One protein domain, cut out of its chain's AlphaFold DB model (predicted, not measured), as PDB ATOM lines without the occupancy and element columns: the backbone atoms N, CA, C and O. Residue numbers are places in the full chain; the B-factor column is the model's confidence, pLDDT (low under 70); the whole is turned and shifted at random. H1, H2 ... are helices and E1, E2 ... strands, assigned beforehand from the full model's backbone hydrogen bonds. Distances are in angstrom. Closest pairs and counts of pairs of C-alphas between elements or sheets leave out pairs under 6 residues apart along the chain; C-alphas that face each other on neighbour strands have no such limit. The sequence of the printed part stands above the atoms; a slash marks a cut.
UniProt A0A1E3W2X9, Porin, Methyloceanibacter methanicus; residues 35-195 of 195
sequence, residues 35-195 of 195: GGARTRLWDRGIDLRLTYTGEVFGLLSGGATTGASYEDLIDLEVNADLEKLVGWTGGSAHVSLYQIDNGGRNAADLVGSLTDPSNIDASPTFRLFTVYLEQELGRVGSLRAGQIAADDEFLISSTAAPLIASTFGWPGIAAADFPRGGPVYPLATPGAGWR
ATOM      1  N   GLY A  35     -25.640 -24.877  21.742       89.19
ATOM      2  CA  GLY A  35     -24.666 -23.885  21.267       89.19
ATOM      3  C   GLY A  35     -24.657 -23.709  19.738       89.19
ATOM      4  O   GLY A  35     -23.593 -23.568  19.123       89.19
ATOM      5  N   GLY A  36     -25.821 -23.780  19.090       91.88
ATOM      6  CA  GLY A  36     -25.956 -23.674  17.636       91.88
ATOM      7  C   GLY A  36     -25.809 -24.992  16.884       91.88
ATOM      8  O   GLY A  36     -25.910 -24.995  15.661       91.88
ATOM      9  N   ALA A  37     -25.498 -26.108  17.553       94.25
ATOM     10  CA  ALA A  37     -25.274 -27.374  16.858       94.25
ATOM     11  C   ALA A  37     -26.559 -27.922  16.234       94.25
ATOM     12  O   ALA A  37     -26.498 -28.406  15.104       94.25
ATOM     13  N   ARG A  38     -27.707 -27.799  16.916       92.88
ATOM     14  CA  ARG A  38     -28.996 -28.218  16.349       92.88
ATOM     15  C   ARG A  38     -29.345 -27.376  15.124       92.88
ATOM     16  O   ARG A  38     -29.634 -27.944  14.078       92.88
ATOM     17  N   THR A  39     -29.224 -26.054  15.213       93.56
ATOM     18  CA  THR A  39     -29.450 -25.151  14.072       93.56
ATOM     19  C   THR A  39     -28.530 -25.482  12.895       93.56
ATOM     20  O   THR A  39     -28.993 -25.609  11.771       93.56
ATOM     21  N   ARG A  40     -27.237 -25.742  13.139       96.06
ATOM     22  CA  ARG A  40     -26.302 -26.144  12.070       96.06
ATOM     23  C   ARG A  40     -26.665 -27.472  11.401       96.06
ATOM     24  O   ARG A  40     -26.364 -27.636  10.222       96.06
ATOM     25  N   LEU A  41     -27.234 -28.429  12.138       96.06
ATOM     26  CA  LEU A  41     -27.740 -29.677  11.558       96.06
ATOM     27  C   LEU A  41     -28.969 -29.398  10.693       96.06
ATOM     28  O   LEU A  41     -28.991 -29.807   9.534       96.06
ATOM     29  N   TRP A  42     -29.916 -28.619  11.217       93.56
ATOM     30  CA  TRP A  42     -31.131 -28.226  10.509       93.56
ATOM     31  C   TRP A  42     -30.827 -27.504   9.190       93.56
ATOM     32  O   TRP A  42     -31.358 -27.864   8.139       93.56
ATOM     33  N   ASP A  43     -29.905 -26.540   9.216       95.81
ATOM     34  CA  ASP A  43     -29.478 -25.787   8.031       95.81
ATOM     35  C   ASP A  43     -28.803 -26.678   6.978       95.81
ATOM     36  O   ASP A  43     -28.854 -26.385   5.784       95.81
ATOM     37  N   ARG A  44     -28.194 -27.792   7.404       96.94
ATOM     38  CA  ARG A  44     -27.630 -28.825   6.519       96.94
ATOM     39  C   ARG A  44     -28.654 -29.870   6.084       96.94
ATOM     40  O   ARG A  44     -28.282 -30.794   5.374       96.94
ATOM     41  N   GLY A  45     -29.913 -29.732   6.489       95.12
ATOM     42  CA  GLY A  45     -30.983 -30.652   6.130       95.12
ATOM     43  C   GLY A  45     -31.127 -31.854   7.053       95.12
ATOM     44  O   GLY A  45     -31.681 -32.850   6.619       95.12
ATOM     45  N   ILE A  46     -30.639 -31.803   8.293       97.31
ATOM     46  CA  ILE A  46     -30.845 -32.868   9.285       97.31
ATOM     47  C   ILE A  46     -31.681 -32.320  10.439       97.31
ATOM     48  O   ILE A  46     -31.222 -31.453  11.184       97.31
ATOM     49  N   ASP A  47     -32.880 -32.865  10.622       94.00
ATOM     50  CA  ASP A  47     -33.709 -32.650  11.807       94.00
ATOM     51  C   ASP A  47     -33.625 -33.872  12.725       94.00
ATOM     52  O   ASP A  47     -33.759 -35.013  12.282       94.00
ATOM     53  N   LEU A  48     -33.380 -33.621  14.009       93.88
ATOM     54  CA  LEU A  48     -33.190 -34.639  15.034       93.88
ATOM     55  C   LEU A  48     -34.170 -34.370  16.174       93.88
ATOM     56  O   LEU A  48     -34.037 -33.363  16.884       93.88
ATOM     57  N   ARG A  49     -35.114 -35.291  16.375       90.94
ATOM     58  CA  ARG A  49     -36.131 -35.207  17.424       90.94
ATOM     59  C   ARG A  49     -36.005 -36.388  18.373       90.94
ATOM     60  O   ARG A  49     -35.822 -37.520  17.952       90.94
ATOM     61  N   LEU A  50     -36.078 -36.086  19.663       92.25
ATOM     62  CA  LEU A  50     -36.154 -37.078  20.724       92.25
ATOM     63  C   LEU A  50     -37.387 -36.750  21.557       92.25
ATOM     64  O   LEU A  50     -37.443 -35.677  22.169       92.25
ATOM     65  N   THR A  51     -38.345 -37.661  21.564       91.69
ATOM     66  CA  THR A  51     -39.589 -37.560  22.320       91.69
ATOM     67  C   THR A  51     -39.573 -38.612  23.421       91.69
ATOM     68  O   THR A  51     -39.141 -39.741  23.209       91.69
ATOM     69  N   TYR A  52     -40.015 -38.218  24.613       92.38
ATOM     70  CA  TYR A  52     -40.231 -39.129  25.729       92.38
ATOM     71  C   TYR A  52     -41.695 -39.061  26.137       92.38
ATOM     72  O   TYR A  52     -42.183 -37.976  26.467       92.38
ATOM     73  N   THR A  53     -42.356 -40.210  26.142       91.81
ATOM     74  CA  THR A  53     -43.719 -40.381  26.640       91.81
ATOM     75  C   THR A  53     -43.659 -41.307  27.842       91.81
ATOM     76  O   THR A  53     -43.066 -42.375  27.757       91.81
ATOM     77  N   GLY A  54     -44.248 -40.887  28.958       92.69
ATOM     78  CA  GLY A  54     -44.367 -41.705  30.161       92.69
ATOM     79  C   GLY A  54     -45.799 -41.663  30.667       92.69
ATOM     80  O   GLY A  54     -46.369 -40.578  30.820       92.69
ATOM     81  N   GLU A  55     -46.371 -42.830  30.935       92.19
ATOM     82  CA  GLU A  55     -47.755 -42.993  31.365       92.19
ATOM     83  C   GLU A  55     -47.825 -43.753  32.688       92.19
ATOM     84  O   GLU A  55     -47.180 -44.779  32.884       92.19
ATOM     85  N   VAL A  56     -48.616 -43.227  33.625       92.38
ATOM     86  CA  VAL A  56     -48.864 -43.850  34.929       92.38
ATOM     87  C   VAL A  56     -50.346 -44.176  35.016       92.38
ATOM     88  O   VAL A  56     -51.179 -43.266  35.010       92.38
ATOM     89  N   PHE A  57     -50.676 -45.450  35.195       90.88
ATOM     90  CA  PHE A  57     -52.051 -45.881  35.438       90.88
ATOM     91  C   PHE A  57     -52.196 -46.383  36.864       90.88
ATOM     92  O   PHE A  57     -51.381 -47.163  37.345       90.88
ATOM     93  N   GLY A  58     -53.254 -45.947  37.548       91.81
ATOM     94  CA  GLY A  58     -53.608 -46.413  38.885       91.81
ATOM     95  C   GLY A  58     -54.996 -47.040  38.894       91.81
ATOM     96  O   GLY A  58     -55.990 -46.338  38.710       91.81
ATOM     97  N   LEU A  59     -55.079 -48.344  39.157       91.38
ATOM     98  CA  LEU A  59     -56.344 -49.043  39.348       91.38
ATOM     99  C   LEU A  59     -56.687 -49.128  40.836       91.38
ATOM    100  O   LEU A  59     -56.156 -49.960  41.574       91.38
ATOM    101  N   LEU A  60     -57.593 -48.250  41.268       91.81
ATOM    102  CA  LEU A  60     -57.954 -48.085  42.680       91.81
ATOM    103  C   LEU A  60     -59.034 -49.069  43.157       91.81
ATOM    104  O   LEU A  60     -59.120 -49.357  44.349       91.81
ATOM    105  N   SER A  61     -59.870 -49.577  42.249       91.25
ATOM    106  CA  SER A  61     -60.947 -50.520  42.564       91.25
ATOM    107  C   SER A  61     -61.444 -51.240  41.312       91.25
ATOM    108  O   SER A  61     -61.486 -50.635  40.242       91.25
ATOM    109  N   GLY A  62     -61.916 -52.481  41.466       89.00
ATOM    110  CA  GLY A  62     -62.389 -53.302  40.348       89.00
ATOM    111  C   GLY A  62     -61.246 -53.888  39.510       89.00
ATOM    112  O   GLY A  62     -60.104 -53.932  39.963       89.00
ATOM    113  N   GLY A  63     -61.583 -54.343  38.297       87.00
ATOM    114  CA  GLY A  63     -60.652 -54.983  37.360       87.00
ATOM    115  C   GLY A  63     -60.114 -56.332  37.838       87.00
ATOM    116  O   GLY A  63     -60.691 -56.969  38.722       87.00
ATOM    117  N   ALA A  64     -59.016 -56.777  37.229       89.88
ATOM    118  CA  ALA A  64     -58.372 -58.042  37.563       89.88
ATOM    119  C   ALA A  64     -57.518 -57.930  38.833       89.88
ATOM    120  O   ALA A  64     -57.541 -58.822  39.682       89.88
ATOM    121  N   THR A  65     -56.745 -56.851  38.984       90.06
ATOM    122  CA  THR A  65     -55.901 -56.611  40.166       90.06
ATOM    123  C   THR A  65     -55.673 -55.117  40.378       90.06
ATOM    124  O   THR A  65     -55.209 -54.420  39.483       90.06
ATOM    125  N   THR A  66     -55.940 -54.620  41.591       92.38
ATOM    126  CA  THR A  66     -55.635 -53.230  41.967       92.38
ATOM    127  C   THR A  66     -54.129 -52.991  42.038       92.38
ATOM    128  O   THR A  66     -53.386 -53.849  42.520       92.38
ATOM    129  N   GLY A  67     -53.675 -51.807  41.645       91.50
ATOM    130  CA  GLY A  67     -52.256 -51.464  41.647       91.50
ATOM    131  C   GLY A  67     -51.959 -50.259  40.771       91.50
ATOM    132  O   GLY A  67     -52.871 -49.528  40.391       91.50
ATOM    133  N   ALA A  68     -50.683 -50.066  40.455       92.50
ATOM    134  CA  ALA A  68     -50.251 -49.081  39.479       92.50
ATOM    135  C   ALA A  68     -49.297 -49.715  38.463       92.50
ATOM    136  O   ALA A  68     -48.548 -50.629  38.820       92.50
ATOM    137  N   SER A  69     -49.341 -49.226  37.229       92.19
ATOM    138  CA  SER A  69     -48.376 -49.518  36.170       92.19
ATOM    139  C   SER A  69     -47.689 -48.233  35.726       92.19
ATOM    140  O   SER A  69     -48.214 -47.127  35.909       92.19
ATOM    141  N   TYR A  70     -46.491 -48.401  35.179       93.00
ATOM    142  CA  TYR A  70     -45.748 -47.347  34.517       93.00
ATOM    143  C   TYR A  70     -45.216 -47.878  33.198       93.00
ATOM    144  O   TYR A  70     -44.571 -48.926  33.183       93.00
ATOM    145  N   GLU A  71     -45.471 -47.139  32.134       93.00
ATOM    146  CA  GLU A  71     -45.043 -47.460  30.778       93.00
ATOM    147  C   GLU A  71     -44.332 -46.239  30.199       93.00
ATOM    148  O   GLU A  71     -44.730 -45.098  30.457       93.00
ATOM    149  N   ASP A  72     -43.261 -46.467  29.444       93.75
ATOM    150  CA  ASP A  72     -42.573 -45.409  28.730       93.75
ATOM    151  C   ASP A  72     -42.104 -45.790  27.322       93.75
ATOM    152  O   ASP A  72     -41.892 -46.951  26.959       93.75
ATOM    153  N   LEU A  73     -41.998 -44.742  26.507       93.75
ATOM    154  CA  LEU A  73     -41.553 -44.783  25.129       93.75
ATOM    155  C   LEU A  73     -40.560 -43.647  24.895       93.75
ATOM    156  O   LEU A  73     -40.879 -42.464  25.053       93.75
ATOM    157  N   ILE A  74     -39.361 -44.014  24.461       94.75
ATOM    158  CA  ILE A  74     -38.407 -43.103  23.839       94.75
ATOM    159  C   ILE A  74     -38.532 -43.261  22.327       94.75
ATOM    160  O   ILE A  74     -38.249 -44.333  21.792       94.75
ATOM    161  N   ASP A  75     -38.878 -42.172  21.650       93.38
ATOM    162  CA  ASP A  75     -38.909 -42.069  20.192       93.38
ATOM    163  C   ASP A  75     -37.797 -41.143  19.703       93.38
ATOM    164  O   ASP A  75     -37.759 -39.952  20.029       93.38
ATOM    165  N   LEU A  76     -36.865 -41.712  18.944       93.50
ATOM    166  CA  LEU A  76     -35.798 -40.989  18.274       93.50
ATOM    167  C   LEU A  76     -36.077 -40.948  16.775       93.50
ATOM    168  O   LEU A  76     -35.928 -41.959  16.087       93.50
ATOM    169  N   GLU A  77     -36.353 -39.753  16.263       94.81
ATOM    170  CA  GLU A  77     -36.568 -39.502  14.843       94.81
ATOM    171  C   GLU A  77     -35.398 -38.729  14.226       94.81
ATOM    172  O   GLU A  77     -34.903 -37.736  14.777       94.81
ATOM    173  N   VAL A  78     -35.005 -39.144  13.026       95.50
ATOM    174  CA  VAL A  78     -34.063 -38.434  12.162       95.50
ATOM    175  C   VAL A  78     -34.724 -38.202  10.813       95.50
ATOM    176  O   VAL A  78     -35.027 -39.154  10.095       95.50
ATOM    177  N   ASN A  79     -34.903 -36.936  10.448       95.81
ATOM    178  CA  ASN A  79     -35.390 -36.537   9.131       95.81
ATOM    179  C   ASN A  79     -34.258 -35.878   8.346       95.81
ATOM    180  O   ASN A  79     -33.512 -35.056   8.882       95.81
ATOM    181  N   ALA A  80     -34.139 -36.238   7.073       97.25
ATOM    182  CA  ALA A  80     -33.092 -35.760   6.186       97.25
ATOM    183  C   ALA A  80     -33.687 -35.146   4.911       97.25
ATOM    184  O   ALA A  80     -34.425 -35.801   4.179       97.25
ATOM    185  N   ASP A  81     -33.313 -33.903   4.631       97.50
ATOM    186  CA  ASP A  81     -33.541 -33.185   3.378       97.50
ATOM    187  C   ASP A  81     -32.356 -33.478   2.445       97.50
ATOM    188  O   ASP A  81     -31.237 -32.985   2.637       97.50
ATOM    189  N   LEU A  82     -32.579 -34.354   1.462       97.50
ATOM    190  CA  LEU A  82     -31.517 -34.840   0.578       97.50
ATOM    191  C   LEU A  82     -31.107 -33.796  -0.460       97.50
ATOM    192  O   LEU A  82     -30.002 -33.881  -1.005       97.50
ATOM    193  N   GLU A  83     -31.937 -32.784  -0.697       96.94
ATOM    194  CA  GLU A  83     -31.574 -31.658  -1.545       96.94
ATOM    195  C   GLU A  83     -30.466 -30.835  -0.882       96.94
ATOM    196  O   GLU A  83     -29.435 -30.574  -1.504       96.94
ATOM    197  N   LYS A  84     -30.601 -30.527   0.412       96.38
ATOM    198  CA  LYS A  84     -29.546 -29.837   1.177       96.38
ATOM    199  C   LYS A  84     -28.300 -30.693   1.395       96.38
ATOM    200  O   LYS A  84     -27.192 -30.158   1.395       96.38
ATOM    201  N   LEU A  85     -28.466 -32.001   1.598       95.88
ATOM    202  CA  LEU A  85     -27.355 -32.892   1.946       95.88
ATOM    203  C   LEU A  85     -26.506 -33.307   0.746       95.88
ATOM    204  O   LEU A  85     -25.278 -33.325   0.838       95.88
ATOM    205  N   VAL A  86     -27.154 -33.690  -0.354       96.81
ATOM    206  CA  VAL A  86     -26.492 -34.309  -1.512       96.81
ATOM    207  C   VAL A  86     -26.958 -33.742  -2.855       96.81
ATOM    208  O   VAL A  86     -26.529 -34.232  -3.898       96.81
ATOM    209  N   GLY A  87     -27.807 -32.708  -2.861       96.56
ATOM    210  CA  GLY A  87     -28.326 -32.091  -4.085       96.56
ATOM    211  C   GLY A  87     -29.413 -32.907  -4.784       96.56
ATOM    212  O   GLY A  87     -29.708 -32.654  -5.952       96.56
ATOM    213  N   TRP A  88     -30.003 -33.897  -4.109       97.06
ATOM    214  CA  TRP A  88     -31.091 -34.687  -4.673       97.06
ATOM    215  C   TRP A  88     -32.415 -33.929  -4.534       97.06
ATOM    216  O   TRP A  88     -33.090 -34.007  -3.511       97.06
ATOM    217  N   THR A  89     -32.791 -33.211  -5.593       96.31
ATOM    218  CA  THR A  89     -34.024 -32.414  -5.643       96.31
ATOM    219  C   THR A  89     -35.278 -33.236  -5.340       96.31
ATOM    220  O   THR A  89     -35.528 -34.271  -5.970       96.31
ATOM    221  N   GLY A  90     -36.079 -32.746  -4.391       93.81
ATOM    222  CA  GLY A  90     -37.320 -33.388  -3.941       93.81
ATOM    223  C   GLY A  90     -37.124 -34.702  -3.176       93.81
ATOM    224  O   GLY A  90     -38.098 -35.416  -2.955       93.81
ATOM    225  N   GLY A  91     -35.886 -35.055  -2.813       96.19
ATOM    226  CA  GLY A  91     -35.579 -36.254  -2.041       96.19
ATOM    227  C   GLY A  91     -35.598 -35.991  -0.534       96.19
ATOM    228  O   GLY A  91     -35.000 -35.025  -0.053       96.19
ATOM    229  N   SER A  92     -36.210 -36.891   0.230       96.56
ATOM    230  CA  SER A  92     -36.110 -36.915   1.691       96.56
ATOM    231  C   SER A  92     -35.927 -38.334   2.232       96.56
ATOM    232  O   SER A  92     -36.220 -39.327   1.558       96.56
ATOM    233  N   ALA A  93     -35.389 -38.441   3.445       95.69
ATOM    234  CA  ALA A  93     -35.274 -39.699   4.173       95.69
ATOM    235  C   ALA A  93     -35.762 -39.540   5.612       95.69
ATOM    236  O   ALA A  93     -35.603 -38.478   6.216       95.69
ATOM    237  N   HIS A  94     -36.298 -40.615   6.174       95.06
ATOM    238  CA  HIS A  94     -36.771 -40.667   7.551       95.06
ATOM    239  C   HIS A  94     -36.299 -41.951   8.224       95.06
ATOM    240  O   HIS A  94     -36.269 -43.010   7.591       95.06
ATOM    241  N   VAL A  95     -35.963 -41.856   9.507       94.94
ATOM    242  CA  VAL A  95     -35.686 -42.987  10.392       94.94
ATOM    243  C   VAL A  95     -36.318 -42.712  11.754       94.94
ATOM    244  O   VAL A  95     -36.052 -41.656  12.322       94.94
ATOM    245  N   SER A  96     -37.062 -43.673  12.306       93.50
ATOM    246  CA  SER A  96     -37.519 -43.667  13.701       93.50
ATOM    247  C   SER A  96     -37.061 -44.929  14.437       93.50
ATOM    248  O   SER A  96     -37.122 -46.053  13.921       93.50
ATOM    249  N   LEU A  97     -36.563 -44.737  15.656       93.62
ATOM    250  CA  LEU A  97     -36.105 -45.778  16.567       93.62
ATOM    251  C   LEU A  97     -36.885 -45.675  17.876       93.62
ATOM    252  O   LEU A  97     -36.965 -44.598  18.463       93.62
ATOM    253  N   TYR A  98     -37.352 -46.815  18.376       93.69
ATOM    254  CA  TYR A  98     -38.039 -46.902  19.657       93.69
ATOM    255  C   TYR A  98     -37.210 -47.626  20.700       93.69
ATOM    256  O   TYR A  98     -36.618 -48.676  20.430       93.69
ATOM    257  N   GLN A  99     -37.250 -47.100  21.920       95.19
ATOM    258  CA  GLN A  99     -37.040 -47.880  23.126       95.19
ATOM    259  C   GLN A  99     -38.334 -47.874  23.932       95.19
ATOM    260  O   GLN A  99     -38.878 -46.815  24.214       95.19
ATOM    261  N   ILE A 100     -38.811 -49.071  24.254       93.12
ATOM    262  CA  ILE A 100     -40.084 -49.307  24.932       93.12
ATOM    263  C   ILE A 100     -39.781 -49.999  26.256       93.12
ATOM    264  O   ILE A 100     -39.004 -50.965  26.270       93.12
ATOM    265  N   ASP A 101     -40.392 -49.534  27.339       92.31
ATOM    266  CA  ASP A 101     -40.439 -50.211  28.633       92.31
ATOM    267  C   ASP A 101     -41.876 -50.182  29.174       92.31
ATOM    268  O   ASP A 101     -42.563 -49.171  29.096       92.31
ATOM    269  N   ASN A 102     -42.338 -51.293  29.740       88.50
ATOM    270  CA  ASN A 102     -43.665 -51.402  30.350       88.50
ATOM    271  C   ASN A 102     -43.608 -51.605  31.873       88.50
ATOM    272  O   ASN A 102     -44.556 -52.098  32.491       88.50
ATOM    273  N   GLY A 103     -42.448 -51.339  32.485       81.94
ATOM    274  CA  GLY A 103     -42.259 -51.380  33.935       81.94
ATOM    275  C   GLY A 103     -42.452 -52.768  34.556       81.94
ATOM    276  O   GLY A 103     -42.541 -52.893  35.780       81.94
ATOM    277  N   GLY A 104     -42.532 -53.824  33.737       83.62
ATOM    278  CA  GLY A 104     -42.778 -55.206  34.152       83.62
ATOM    279  C   GLY A 104     -44.240 -55.544  34.465       83.62
ATOM    280  O   GLY A 104     -44.514 -56.677  34.872       83.62
ATOM    281  N   ARG A 105     -45.173 -54.599  34.302       83.50
ATOM    282  CA  ARG A 105     -46.623 -54.811  34.424       83.50
ATOM    283  C   ARG A 105     -47.362 -53.668  33.730       83.50
ATOM    284  O   ARG A 105     -47.226 -52.535  34.180       83.50
ATOM    285  N   ASN A 106     -48.182 -53.980  32.729       87.38
ATOM    286  CA  ASN A 106     -48.930 -52.983  31.961       87.38
ATOM    287  C   ASN A 106     -50.335 -52.709  32.532       87.38
ATOM    288  O   ASN A 106     -50.849 -53.427  33.403       87.38
ATOM    289  N   ALA A 107     -50.965 -51.643  32.048       87.50
ATOM    290  CA  ALA A 107     -52.305 -51.228  32.450       87.50
ATOM    291  C   ALA A 107     -53.384 -52.248  32.046       87.50
ATOM    292  O   ALA A 107     -54.346 -52.462  32.795       87.50
ATOM    293  N   ALA A 108     -53.222 -52.905  30.894       87.62
ATOM    294  CA  ALA A 108     -54.155 -53.917  30.409       87.62
ATOM    295  C   ALA A 108     -54.296 -55.101  31.382       87.62
ATOM    296  O   ALA A 108     -55.428 -55.508  31.668       87.62
ATOM    297  N   ASP A 109     -53.190 -55.582  31.959       87.50
ATOM    298  CA  ASP A 109     -53.175 -56.671  32.944       87.50
ATOM    299  C   ASP A 109     -53.876 -56.289  34.255       87.50
ATOM    300  O   ASP A 109     -54.561 -57.114  34.863       87.50
ATOM    301  N   LEU A 110     -53.737 -55.034  34.701       88.31
ATOM    302  CA  LEU A 110     -54.419 -54.546  35.905       88.31
ATOM    303  C   LEU A 110     -55.940 -54.551  35.707       88.31
ATOM    304  O   LEU A 110     -56.694 -55.033  36.561       88.31
ATOM    305  N   VAL A 111     -56.400 -54.027  34.570       89.12
ATOM    306  CA  VAL A 111     -57.828 -53.860  34.270       89.12
ATOM    307  C   VAL A 111     -58.478 -55.179  33.832       89.12
ATOM    308  O   VAL A 111     -59.657 -55.391  34.118       89.12
ATOM    309  N   GLY A 112     -57.725 -56.082  33.197       85.25
ATOM    310  CA  GLY A 112     -58.250 -57.269  32.514       85.25
ATOM    311  C   GLY A 112     -58.910 -56.917  31.177       85.25
ATOM    312  O   GLY A 112     -59.950 -57.477  30.829       85.25
ATOM    313  N   SER A 113     -58.359 -55.926  30.474       82.75
ATOM    314  CA  SER A 113     -58.955 -55.364  29.260       82.75
ATOM    315  C   SER A 113     -58.624 -56.182  28.007       82.75
ATOM    316  O   SER A 113     -57.552 -56.768  27.901       82.75
ATOM    317  N   LEU A 114     -59.538 -56.183  27.031       76.75
ATOM    318  CA  LEU A 114     -59.288 -56.724  25.683       76.75
ATOM    319  C   LEU A 114     -58.584 -55.716  24.762       76.75
ATOM    320  O   LEU A 114     -58.051 -56.097  23.726       76.75
ATOM    321  N   THR A 115     -58.618 -54.433  25.123       78.19
ATOM    322  CA  THR A 115     -57.960 -53.332  24.409       78.19
ATOM    323  C   THR A 115     -57.090 -52.554  25.377       78.19
ATOM    324  O   THR A 115     -57.533 -52.286  26.496       78.19
ATOM    325  N   ASP A 116     -55.896 -52.153  24.962       81.19
ATOM    326  CA  ASP A 116     -54.953 -51.556  25.898       81.19
ATOM    327  C   ASP A 116     -55.401 -50.154  26.363       81.19
ATOM    328  O   ASP A 116     -55.730 -49.308  25.515       81.19
ATOM    329  N   PRO A 117     -55.475 -49.892  27.683       85.56
ATOM    330  CA  PRO A 117     -55.689 -48.552  28.218       85.56
ATOM    331  C   PRO A 117     -54.594 -47.536  27.861       85.56
ATOM    332  O   PRO A 117     -54.887 -46.344  27.940       85.56
ATOM    333  N   SER A 118     -53.398 -47.987  27.476       85.19
ATOM    334  CA  SER A 118     -52.292 -47.173  26.966       85.19
ATOM    335  C   SER A 118     -52.126 -47.331  25.455       85.19
ATOM    336  O   SER A 118     -52.354 -48.400  24.895       85.19
ATOM    337  N   ASN A 119     -51.716 -46.264  24.773       83.75
ATOM    338  CA  ASN A 119     -51.362 -46.271  23.356       83.75
ATOM    339  C   ASN A 119     -49.864 -46.530  23.120       83.75
ATOM    340  O   ASN A 119     -49.475 -46.743  21.973       83.75
ATOM    341  N   ILE A 120     -49.049 -46.536  24.181       84.62
ATOM    342  CA  ILE A 120     -47.617 -46.839  24.126       84.62
ATOM    343  C   ILE A 120     -47.276 -48.228  24.675       84.62
ATOM    344  O   ILE A 120     -46.119 -48.637  24.543       84.62
ATOM    345  N   ASP A 121     -48.238 -48.977  25.231       87.56
ATOM    346  CA  ASP A 121     -47.949 -50.324  25.727       87.56
ATOM    347  C   ASP A 121     -47.460 -51.246  24.608       87.56
ATOM    348  O   ASP A 121     -48.048 -51.384  23.531       87.56
ATOM    349  N   ALA A 122     -46.342 -51.897  24.890       86.44
ATOM    350  CA  ALA A 122     -45.774 -52.949  24.079       86.44
ATOM    351  C   ALA A 122     -44.716 -53.703  24.891       86.44
ATOM    352  O   ALA A 122     -44.222 -53.253  25.924       86.44
ATOM    353  N   SER A 123     -44.323 -54.881  24.402       88.38
ATOM    354  CA  SER A 123     -43.245 -55.645  25.036       88.38
ATOM    355  C   SER A 123     -41.929 -54.849  25.050       88.38
ATOM    356  O   SER A 123     -41.537 -54.346  23.990       88.38
ATOM    357  N   PRO A 124     -41.199 -54.810  26.186       91.75
ATOM    358  CA  PRO A 124     -39.966 -54.044  26.300       91.75
ATOM    359  C   PRO A 124     -38.942 -54.431  25.238       91.75
ATOM    360  O   PRO A 124     -38.584 -55.605  25.084       91.75
ATOM    361  N   THR A 125     -38.473 -53.448  24.474       91.62
ATOM    362  CA  THR A 125     -37.552 -53.691  23.364       91.62
ATOM    363  C   THR A 125     -36.866 -52.412  22.897       91.62
ATOM    364  O   THR A 125     -37.343 -51.306  23.138       91.62
ATOM    365  N   PHE A 126     -35.748 -52.577  22.191       92.75
ATOM    366  CA  PHE A 126     -35.147 -51.532  21.371       92.75
ATOM    367  C   PHE A 126     -35.275 -51.945  19.911       92.75
ATOM    368  O   PHE A 126     -34.862 -53.052  19.547       92.75
ATOM    369  N   ARG A 127     -35.843 -51.086  19.066       90.81
ATOM    370  CA  ARG A 127     -36.149 -51.469  17.689       90.81
ATOM    371  C   ARG A 127     -36.131 -50.315  16.704       90.81
ATOM    372  O   ARG A 127     -36.462 -49.182  17.030       90.81
ATOM    373  N   LEU A 128     -35.830 -50.665  15.458       90.69
ATOM    374  CA  LEU A 128     -36.145 -49.830  14.309       90.69
ATOM    375  C   LEU A 128     -37.652 -49.865  14.071       90.69
ATOM    376  O   LEU A 128     -38.215 -50.949  13.864       90.69
ATOM    377  N   PHE A 129     -38.283 -48.695  14.136       88.25
ATOM    378  CA  PHE A 129     -39.692 -48.548  13.826       88.25
ATOM    379  C   PHE A 129     -39.863 -48.291  12.340       88.25
ATOM    380  O   PHE A 129     -40.192 -49.225  11.622       88.25
ATOM    381  N   THR A 130     -39.524 -47.111  11.836       89.75
ATOM    382  CA  THR A 130     -39.645 -46.799  10.407       89.75
ATOM    383  C   THR A 130     -38.316 -46.384   9.803       89.75
ATOM    384  O   THR A 130     -37.436 -45.827  10.456       89.75
ATOM    385  N   VAL A 131     -38.147 -46.705   8.524       94.38
ATOM    386  CA  VAL A 131     -37.073 -46.174   7.688       94.38
ATOM    387  C   VAL A 131     -37.570 -46.100   6.260       94.38
ATOM    388  O   VAL A 131     -37.932 -47.121   5.681       94.38
ATOM    389  N   TYR A 132     -37.582 -44.917   5.663       93.50
ATOM    390  CA  TYR A 132     -38.029 -44.773   4.283       93.50
ATOM    391  C   TYR A 132     -37.322 -43.638   3.556       93.50
ATOM    392  O   TYR A 132     -36.795 -42.706   4.163       93.50
ATOM    393  N   LEU A 133     -37.330 -43.751   2.231       95.50
ATOM    394  CA  LEU A 133     -37.003 -42.678   1.305       95.50
ATOM    395  C   LEU A 133     -38.288 -42.186   0.652       95.50
ATOM    396  O   LEU A 133     -39.168 -42.987   0.323       95.50
ATOM    397  N   GLU A 134     -38.373 -40.881   0.446       94.88
ATOM    398  CA  GLU A 134     -39.478 -40.239  -0.247       94.88
ATOM    399  C   GLU A 134     -38.955 -39.329  -1.360       94.88
ATOM    400  O   GLU A 134     -37.936 -38.652  -1.214       94.88
ATOM    401  N   GLN A 135     -39.649 -39.351  -2.493       95.31
ATOM    402  CA  GLN A 135     -39.367 -38.546  -3.671       95.31
ATOM    403  C   GLN A 135     -40.615 -37.762  -4.059       95.31
ATOM    404  O   GLN A 135     -41.622 -38.345  -4.471       95.31
ATOM    405  N   GLU A 136     -40.515 -36.441  -4.044       94.38
ATOM    406  CA  GLU A 136     -41.519 -35.561  -4.628       94.38
ATOM    407  C   GLU A 136     -41.423 -35.572  -6.158       94.38
ATOM    408  O   GLU A 136     -40.351 -35.384  -6.740       94.38
ATOM    409  N   LEU A 137     -42.558 -35.757  -6.833       92.00
ATOM    410  CA  LEU A 137     -42.697 -35.687  -8.290       92.00
ATOM    411  C   LEU A 137     -43.380 -34.373  -8.695       92.00
ATOM    412  O   LEU A 137     -44.403 -34.344  -9.388       92.00
ATOM    413  N   GLY A 138     -42.818 -33.255  -8.233       87.06
ATOM    414  CA  GLY A 138     -43.361 -31.921  -8.475       87.06
ATOM    415  C   GLY A 138     -44.762 -31.760  -7.882       87.06
ATOM    416  O   GLY A 138     -44.978 -31.999  -6.705       87.06
ATOM    417  N   ARG A 139     -45.738 -31.340  -8.700       84.56
ATOM    418  CA  ARG A 139     -47.133 -31.143  -8.243       84.56
ATOM    419  C   ARG A 139     -48.001 -32.394  -8.353       84.56
ATOM    420  O   ARG A 139     -49.191 -32.313  -8.069       84.56
ATOM    421  N   VAL A 140     -47.447 -33.490  -8.867       87.00
ATOM    422  CA  VAL A 140     -48.226 -34.692  -9.180       87.00
ATOM    423  C   VAL A 140     -48.456 -35.514  -7.918       87.00
ATOM    424  O   VAL A 140     -49.534 -36.078  -7.782       87.00
ATOM    425  N   GLY A 141     -47.480 -35.530  -7.008       89.12
ATOM    426  CA  GLY A 141     -47.531 -36.310  -5.780       89.12
ATOM    427  C   GLY A 141     -46.145 -36.695  -5.271       89.12
ATOM    428  O   GLY A 141     -45.133 -36.171  -5.750       89.12
ATOM    429  N   SER A 142     -46.096 -37.637  -4.336       90.69
ATOM    430  CA  SER A 142     -44.856 -38.169  -3.752       90.69
ATOM    431  C   SER A 142     -44.840 -39.695  -3.748       90.69
ATOM    432  O   SER A 142     -45.850 -40.328  -3.440       90.69
ATOM    433  N   LEU A 143     -43.682 -40.290  -4.039       91.25
ATOM    434  CA  LEU A 143     -43.433 -41.726  -3.900       91.25
ATOM    435  C   LEU A 143     -42.629 -41.998  -2.635       91.25
ATOM    436  O   LEU A 143     -41.558 -41.424  -2.464       91.25
ATOM    437  N   ARG A 144     -43.095 -42.930  -1.805       91.88
ATOM    438  CA  ARG A 144     -42.398 -43.383  -0.596       91.88
ATOM    439  C   ARG A 144     -42.097 -44.872  -0.685       91.88
ATOM    440  O   ARG A 144     -42.953 -45.641  -1.116       91.88
ATOM    441  N   ALA A 145     -40.912 -45.289  -0.253       92.75
ATOM    442  CA  ALA A 145     -40.544 -46.701  -0.166       92.75
ATOM    443  C   ALA A 145     -39.617 -46.974   1.024       92.75
ATOM    444  O   ALA A 145     -38.657 -46.235   1.260       92.75
ATOM    445  N   GLY A 146     -39.880 -48.057   1.759       90.12
ATOM    446  CA  GLY A 146     -39.065 -48.467   2.900       90.12
ATOM    447  C   GLY A 146     -39.803 -49.379   3.875       90.12
ATOM    448  O   GLY A 146     -40.740 -50.076   3.500       90.12
ATOM    449  N   GLN A 147     -39.370 -49.383   5.130       89.75
ATOM    450  CA  GLN A 147     -40.123 -49.920   6.254       89.75
ATOM    451  C   GLN A 147     -41.031 -48.815   6.804       89.75
ATOM    452  O   GLN A 147     -40.552 -47.810   7.330       89.75
ATOM    453  N   ILE A 148     -42.336 -49.015   6.665       83.31
ATOM    454  CA  ILE A 148     -43.388 -48.062   7.017       83.31
ATOM    455  C   ILE A 148     -44.434 -48.745   7.894       83.31
ATOM    456  O   ILE A 148     -44.691 -49.948   7.762       83.31
ATOM    457  N   ALA A 149     -45.016 -47.974   8.800       75.94
ATOM    458  CA  ALA A 149     -46.180 -48.380   9.562       75.94
ATOM    459  C   ALA A 149     -47.426 -47.738   8.927       75.94
ATOM    460  O   ALA A 149     -47.370 -46.632   8.393       75.94
ATOM    461  N   ALA A 150     -48.529 -48.472   8.867       60.97
ATOM    462  CA  ALA A 150     -49.777 -48.001   8.289       60.97
ATOM    463  C   ALA A 150     -50.477 -46.970   9.174       60.97
ATOM    464  O   ALA A 150     -51.190 -46.144   8.624       60.97
ATOM    465  N   ASP A 151     -50.277 -46.982  10.490       56.84
ATOM    466  CA  ASP A 151     -50.795 -45.974  11.426       56.84
ATOM    467  C   ASP A 151     -50.133 -44.595  11.282       56.84
ATOM    468  O   ASP A 151     -50.732 -43.598  11.677       56.84
ATOM    469  N   ASP A 152     -48.972 -44.503  10.628       56.16
ATOM    470  CA  ASP A 152     -48.368 -43.215  10.248       56.16
ATOM    471  C   ASP A 152     -49.166 -42.475   9.156       56.16
ATOM    472  O   ASP A 152     -48.983 -41.274   8.941       56.16
ATOM    473  N   GLU A 153     -50.010 -43.182   8.398       55.97
ATOM    474  CA  GLU A 153     -50.606 -42.666   7.155       55.97
ATOM    475  C   GLU A 153     -52.106 -42.946   7.020       55.97
ATOM    476  O   GLU A 153     -52.837 -42.183   6.385       55.97
ATOM    477  N   PHE A 154     -52.586 -44.018   7.638       55.25
ATOM    478  CA  PHE A 154     -53.936 -44.533   7.504       55.25
ATOM    479  C   PHE A 154     -54.521 -44.833   8.883       55.25
ATOM    480  O   PHE A 154     -53.834 -45.266   9.797       55.25
ATOM    481  N   LEU A 155     -55.834 -44.637   9.018       49.03
ATOM    482  CA  LEU A 155     -56.607 -44.986  10.219       49.03
ATOM    483  C   LEU A 155     -56.265 -44.205  11.506       49.03
ATOM    484  O   LEU A 155     -56.915 -44.452  12.516       49.03
ATOM    485  N   ILE A 156     -55.366 -43.216  11.457       58.03
ATOM    486  CA  ILE A 156     -55.096 -42.272  12.554       58.03
ATOM    487  C   ILE A 156     -55.874 -40.954  12.388       58.03
ATOM    488  O   ILE A 156     -56.182 -40.518  11.275       58.03
ATOM    489  N   SER A 157     -56.190 -40.280  13.500       49.72
ATOM    490  CA  SER A 157     -56.772 -38.930  13.507       49.72
ATOM    491  C   SER A 157     -55.909 -37.974  14.326       49.72
ATOM    492  O   SER A 157     -55.636 -38.227  15.498       49.72
ATOM    493  N   SER A 158     -55.554 -36.821  13.750       56.09
ATOM    494  CA  SER A 158     -54.779 -35.783  14.448       56.09
ATOM    495  C   SER A 158     -55.488 -35.228  15.690       56.09
ATOM    496  O   SER A 158     -54.829 -34.802  16.635       56.09
ATOM    497  N   THR A 159     -56.823 -35.274  15.728       57.28
ATOM    498  CA  THR A 159     -57.627 -34.853  16.888       57.28
ATOM    499  C   THR A 159     -57.626 -35.895  18.011       57.28
ATOM    500  O   THR A 159     -57.838 -35.541  19.168       57.28
ATOM    501  N   ALA A 160     -57.408 -37.169  17.679       56.56
ATOM    502  CA  ALA A 160     -57.419 -38.280  18.629       56.56
ATOM    503  C   ALA A 160     -56.018 -38.619  19.169       56.56
ATOM    504  O   ALA A 160     -55.918 -39.214  20.235       56.56
ATOM    505  N   ALA A 161     -54.954 -38.176  18.489       64.56
ATOM    506  CA  ALA A 161     -53.557 -38.386  18.879       64.56
ATOM    507  C   ALA A 161     -53.197 -37.994  20.333       64.56
ATOM    508  O   ALA A 161     -52.342 -38.655  20.914       64.56
ATOM    509  N   PRO A 162     -53.821 -36.977  20.971       70.88
ATOM    510  CA  PRO A 162     -53.548 -36.665  22.378       70.88
ATOM    511  C   PRO A 162     -54.221 -37.610  23.388       70.88
ATOM    512  O   PRO A 162     -54.064 -37.413  24.594       70.88
ATOM    513  N   LEU A 163     -55.048 -38.557  22.938       78.88
ATOM    514  CA  LEU A 163     -55.789 -39.463  23.811       78.88
ATOM    515  C   LEU A 163     -54.952 -40.702  24.140       78.88
ATOM    516  O   LEU A 163     -54.278 -41.264  23.286       78.88
ATOM    517  N   ILE A 164     -55.051 -41.122  25.400       75.44
ATOM    518  CA  ILE A 164     -54.154 -42.112  26.010       75.44
ATOM    519  C   ILE A 164     -54.512 -43.554  25.620       75.44
ATOM    520  O   ILE A 164     -53.634 -44.391  25.511       75.44
ATOM    521  N   ALA A 165     -55.787 -43.869  25.370       73.69
ATOM    522  CA  ALA A 165     -56.178 -45.250  25.069       73.69
ATOM    523  C   ALA A 165     -55.813 -45.674  23.636       73.69
ATOM    524  O   ALA A 165     -56.094 -44.942  22.683       73.69
ATOM    525  N   SER A 166     -55.296 -46.901  23.473       72.75
ATOM    526  CA  SER A 166     -54.891 -47.473  22.170       72.75
ATOM    527  C   SER A 166     -55.980 -47.411  21.094       72.75
ATOM    528  O   SER A 166     -55.686 -47.223  19.914       72.75
ATOM    529  N   THR A 167     -57.251 -47.498  21.494       69.62
ATOM    530  CA  THR A 167     -58.414 -47.468  20.595       69.62
ATOM    531  C   THR A 167     -58.599 -46.140  19.856       69.62
ATOM    532  O   THR A 167     -59.336 -46.104  18.870       69.62
ATOM    533  N   PHE A 168     -57.939 -45.065  20.301       72.19
ATOM    534  CA  PHE A 168     -57.913 -43.769  19.617       72.19
ATOM    535  C   PHE A 168     -56.797 -43.647  18.568       72.19
ATOM    536  O   PHE A 168     -56.843 -42.719  17.758       72.19
ATOM    537  N   GLY A 169     -55.829 -44.569  18.572       67.75
ATOM    538  CA  GLY A 169     -54.770 -44.676  17.569       67.75
ATOM    539  C   GLY A 169     -55.110 -45.726  16.515       67.75
ATOM    540  O   GLY A 169     -55.520 -45.388  15.409       67.75
ATOM    541  N   TRP A 170     -54.982 -47.006  16.873       71.69
ATOM    542  CA  TRP A 170     -55.259 -48.127  15.976       71.69
ATOM    543  C   TRP A 170     -56.575 -48.815  16.348       71.69
ATOM    544  O   TRP A 170     -56.738 -49.262  17.488       71.69
ATOM    545  N   PRO A 171     -57.543 -48.930  15.419       62.28
ATOM    546  CA  PRO A 171     -58.840 -49.514  15.734       62.28
ATOM    547  C   PRO A 171     -58.712 -50.951  16.257       62.28
ATOM    548  O   PRO A 171     -58.101 -51.800  15.612       62.28
ATOM    549  N   GLY A 172     -59.376 -51.265  17.375       64.12
ATOM    550  CA  GLY A 172     -59.314 -52.603  17.984       64.12
ATOM    551  C   GLY A 172     -59.743 -53.745  17.049       64.12
ATOM    552  O   GLY A 172     -59.231 -54.854  17.159       64.12
ATOM    553  N   ILE A 173     -60.622 -53.472  16.078       62.31
ATOM    554  CA  ILE A 173     -60.986 -54.443  15.034       62.31
ATOM    555  C   ILE A 173     -59.811 -54.758  14.096       62.31
ATOM    556  O   ILE A 173     -59.566 -55.918  13.787       62.31
ATOM    557  N   ALA A 174     -59.026 -53.750  13.708       61.22
ATOM    558  CA  ALA A 174     -57.832 -53.949  12.893       61.22
ATOM    559  C   ALA A 174     -56.764 -54.733  13.674       61.22
ATOM    560  O   ALA A 174     -56.134 -55.632  13.122       61.22
ATOM    561  N   ALA A 175     -56.620 -54.451  14.974       65.62
ATOM    562  CA  ALA A 175     -55.731 -55.205  15.855       65.62
ATOM    563  C   ALA A 175     -56.126 -56.691  15.967       65.62
ATOM    564  O   ALA A 175     -55.256 -57.559  15.999       65.62
ATOM    565  N   ALA A 176     -57.427 -56.992  16.016       69.62
ATOM    566  CA  ALA A 176     -57.931 -58.359  16.135       69.62
ATOM    567  C   ALA A 176     -57.810 -59.166  14.829       69.62
ATOM    568  O   ALA A 176     -57.516 -60.361  14.875       69.62
ATOM    569  N   ASP A 177     -58.025 -58.521  13.680       70.75
ATOM    570  CA  ASP A 177     -58.145 -59.206  12.389       70.75
ATOM    571  C   ASP A 177     -56.814 -59.318  11.622       70.75
ATOM    572  O   ASP A 177     -56.672 -60.187  10.752       70.75
ATOM    573  N   PHE A 178     -55.811 -58.484  11.928       72.19
ATOM    574  CA  PHE A 178     -54.513 -58.540  11.252       72.19
ATOM    575  C   PHE A 178     -53.485 -59.442  11.954       72.19
ATOM    576  O   PHE A 178     -53.381 -59.451  13.184       72.19
ATOM    577  N   PRO A 179     -52.627 -60.157  11.192       68.50
ATOM    578  CA  PRO A 179     -51.510 -60.897  11.768       68.50
ATOM    579  C   PRO A 179     -50.630 -59.985  12.635       68.50
ATOM    580  O   PRO A 179     -50.098 -58.988  12.150       68.50
ATOM    581  N   ARG A 180     -50.463 -60.347  13.915       64.81
ATOM    582  CA  ARG A 180     -49.720 -59.565  14.927       64.81
ATOM    583  C   ARG A 180     -50.230 -58.126  15.136       64.81
ATOM    584  O   ARG A 180     -49.449 -57.282  15.555       64.81
ATOM    585  N   GLY A 181     -51.502 -57.849  14.853       61.75
ATOM    586  CA  GLY A 181     -52.102 -56.522  15.025       61.75
ATOM    587  C   GLY A 181     -51.998 -55.605  13.806       61.75
ATOM    588  O   GLY A 181     -52.655 -54.568  13.776       61.75
ATOM    589  N   GLY A 182     -51.256 -56.010  12.770       74.75
ATOM    590  CA  GLY A 182     -51.030 -55.218  11.559       74.75
ATOM    591  C   GLY A 182     -49.728 -54.412  11.598       74.75
ATOM    592  O   GLY A 182     -48.962 -54.507  12.557       74.75
ATOM    593  N   PRO A 183     -49.430 -53.663  10.523       75.38
ATOM    594  CA  PRO A 183     -48.270 -52.787  10.457       75.38
ATOM    595  C   PRO A 183     -48.550 -51.491  11.236       75.38
ATOM    596  O   PRO A 183     -48.827 -50.469  10.635       75.38
ATOM    597  N   VAL A 184     -48.558 -51.551  12.559       75.25
ATOM    598  CA  VAL A 184     -48.872 -50.454  13.497       75.25
ATOM    599  C   VAL A 184     -47.794 -50.422  14.570       75.25
ATOM    600  O   VAL A 184     -47.135 -51.447  14.752       75.25
ATOM    601  N   TYR A 185     -47.612 -49.324  15.311       73.56
ATOM    602  CA  TYR A 185     -46.846 -49.343  16.562       73.56
ATOM    603  C   TYR A 185     -47.046 -50.664  17.347       73.56
ATOM    604  O   TYR A 185     -48.183 -51.076  17.592       73.56
ATOM    605  N   PRO A 186     -45.961 -51.360  17.744       76.00
ATOM    606  CA  PRO A 186     -44.551 -51.044  17.494       76.00
ATOM    607  C   PRO A 186     -43.971 -51.705  16.222       76.00
ATOM    608  O   PRO A 186     -42.768 -51.646  15.991       76.00
ATOM    609  N   LEU A 187     -44.761 -52.419  15.418       80.31
ATOM    610  CA  LEU A 187     -44.361 -53.237  14.266       80.31
ATOM    611  C   LEU A 187     -44.615 -52.548  12.908       80.31
ATOM    612  O   LEU A 187     -45.708 -52.612  12.366       80.31
ATOM    613  N   ALA A 188     -43.569 -52.025  12.271       80.25
ATOM    614  CA  ALA A 188     -43.635 -51.619  10.863       80.25
ATOM    615  C   ALA A 188     -43.324 -52.777   9.894       80.25
ATOM    616  O   ALA A 188     -42.731 -53.794  10.274       80.25
ATOM    617  N   THR A 189     -43.663 -52.601   8.614       82.50
ATOM    618  CA  THR A 189     -43.412 -53.595   7.553       82.50
ATOM    619  C   THR A 189     -42.844 -52.955   6.284       82.50
ATOM    620  O   THR A 189     -43.040 -51.759   6.067       82.50
ATOM    621  N   PRO A 190     -42.143 -53.711   5.419       88.31
ATOM    622  CA  PRO A 190     -41.760 -53.212   4.104       88.31
ATOM    623  C   PRO A 190     -42.986 -52.802   3.283       88.31
ATOM    624  O   PRO A 190     -43.936 -53.573   3.156       88.31
ATOM    625  N   GLY A 191     -42.938 -51.622   2.677       85.94
ATOM    626  CA  GLY A 191     -44.005 -51.113   1.832       85.94
ATOM    627  C   GLY A 191     -43.552 -49.976   0.921       85.94
ATOM    628  O   GLY A 191     -42.448 -49.437   1.040       85.94
ATOM    629  N   ALA A 192     -44.425 -49.632  -0.018       87.44
ATOM    630  CA  ALA A 192     -44.279 -48.479  -0.888       87.44
ATOM    631  C   ALA A 192     -45.653 -47.850  -1.133       87.44
ATOM    632  O   ALA A 192     -46.659 -48.560  -1.183       87.44
ATOM    633  N   GLY A 193     -45.686 -46.529  -1.278       82.50
ATOM    634  CA  GLY A 193     -46.915 -45.752  -1.372       82.50
ATOM    635  C   GLY A 193     -46.783 -44.551  -2.299       82.50
ATOM    636  O   GLY A 193     -45.681 -44.103  -2.623       82.50
ATOM    637  N   TRP A 194     -47.940 -44.054  -2.724       82.38
ATOM    638  CA  TRP A 194     -48.105 -42.857  -3.536       82.38
ATOM    639  C   TRP A 194     -49.127 -41.945  -2.859       82.38
ATOM    640  O   TRP A 194     -50.172 -42.433  -2.423       82.38
ATOM    641  N   ARG A 195     -48.839 -40.644  -2.819       72.12
ATOM    642  CA  ARG A 195     -49.757 -39.596  -2.355       72.12
ATOM    643  C   ARG A 195     -49.948 -38.554  -3.436       72.12
ATOM    644  O   ARG A 195     -48.916 -38.192  -4.040       72.12
TER     645      ARG A 195
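This is residues 35 to 195 of the 195 residues of the protein "Porin" of Methyloceanibacter methanicus (UniProt A0A1E3W2X9). One long antiparallel sheet of six strands, twisted and curled like a trough, makes the frame: E1 and E2 form a very long hairpin along one edge, and the strands shorten toward E5 and E6 at the other. Long stretches with no named element, chiefly residues 149 to 171, lie on the hollow side of this trough, while H1 sits beside the edge strand E1 and H3 over the far part of E2. The printed part has 161 residues with four short named helices and six named strands, in the order H1 E1 E2 H2 E3 H3 E4 E5 H4 E6, and its class is mixed, helices and strands. The sheet's order is E1 - E2 - E3 - E4 - E5 - E6. The whole is only just loose, close to compact, with a radius of gyration of the C-alphas of 18.4 A and spans of 59 by 42 by 27 A.

H1 is residues 37 to 43, 9.9 A from first to last C-alpha, and begins at C-alpha 37 at (-25.274, -27.374, 16.858). E1, residues 46 to 59, is 42.6 A long, and E2, residues 67 to 81, is the longest strand at 46.4 A, beginning at C-alpha 67 at (-52.256, -51.464, 41.647). H2 follows at once with residues 82 to 86. E3 is residues 91 to 101, 34.0 A, and H3 is residues 107 to 111. E4, residues 125 to 136, is 33.6 A long; E5, residues 142 to 148, is 14.7 A. H4 is residues 172 to 177, and E6, residues 189 to 194, is 16.1 A long and ends at C-alpha 194 at (-48.105, -42.857, -3.536).

In the sheet, E1 and E6 are the edge strands. E1 and E2 are an antiparallel hairpin at 168 degrees, with N 47 and O 79 within hydrogen-bond range at 2.9 A and N 59 and O 67 at 2.8 A. E2 and E3 are antiparallel at 163 degrees, with N 76 and O 97 at 2.9 A. E3 and E4 are antiparallel at 165 degrees, with N 94 and O 132 at 2.9 A. E4 and E5 form a second hairpin, antiparallel at 164 degrees, with N 135 and O 143 at 2.8 A. E5 and E6 are antiparallel at 173 degrees, with N 191 and O 146 at 2.8 A. From edge to edge the strands' lines turn by 59 degrees and the way across the sheet by 67 degrees. H1 is on the sheet and at the sheet's level, with a height of 0.7 A over a local plane that only just has enough C-alphas, 6; its closest C-alphas to E1 are those of Leu 41 and Asp 47, 6.7 A apart. H2 is on the sheet at a height of 4.6 A, over none of its strands, and its closest C-alphas to E3 are those of Leu 82 and Gly 91, 5.0 A apart. H1 and H2 are close but not clearly touching, the C-alphas of Asp 43 and Lys 84 being 8.0 A apart. H3 is on the sheet, over E2, at a height of 7.9 A; the closest C-alphas of the two are those of Ser 69 and Ala 107, 5.7 A apart. H4 is not on the sheet, and it is apart from H3. In H1, H2, H3 and H4 every O i to N i+4 pair is within hydrogen-bond range.

The two C-alphas farthest apart, those of Gly 62 and Gly 87, are 59.9 A apart. The printed part has no cut and ends at residue 195, the chain's last. The links H3 to E4, E5 to H4 and H4 to E6 are long, with 13, 23 and 11 residues. The mean pLDDT of the printed part is 84.9; 23 residues are under 70, namely 150 to 161, 167, 169, 171 to 176 and 179 to 181.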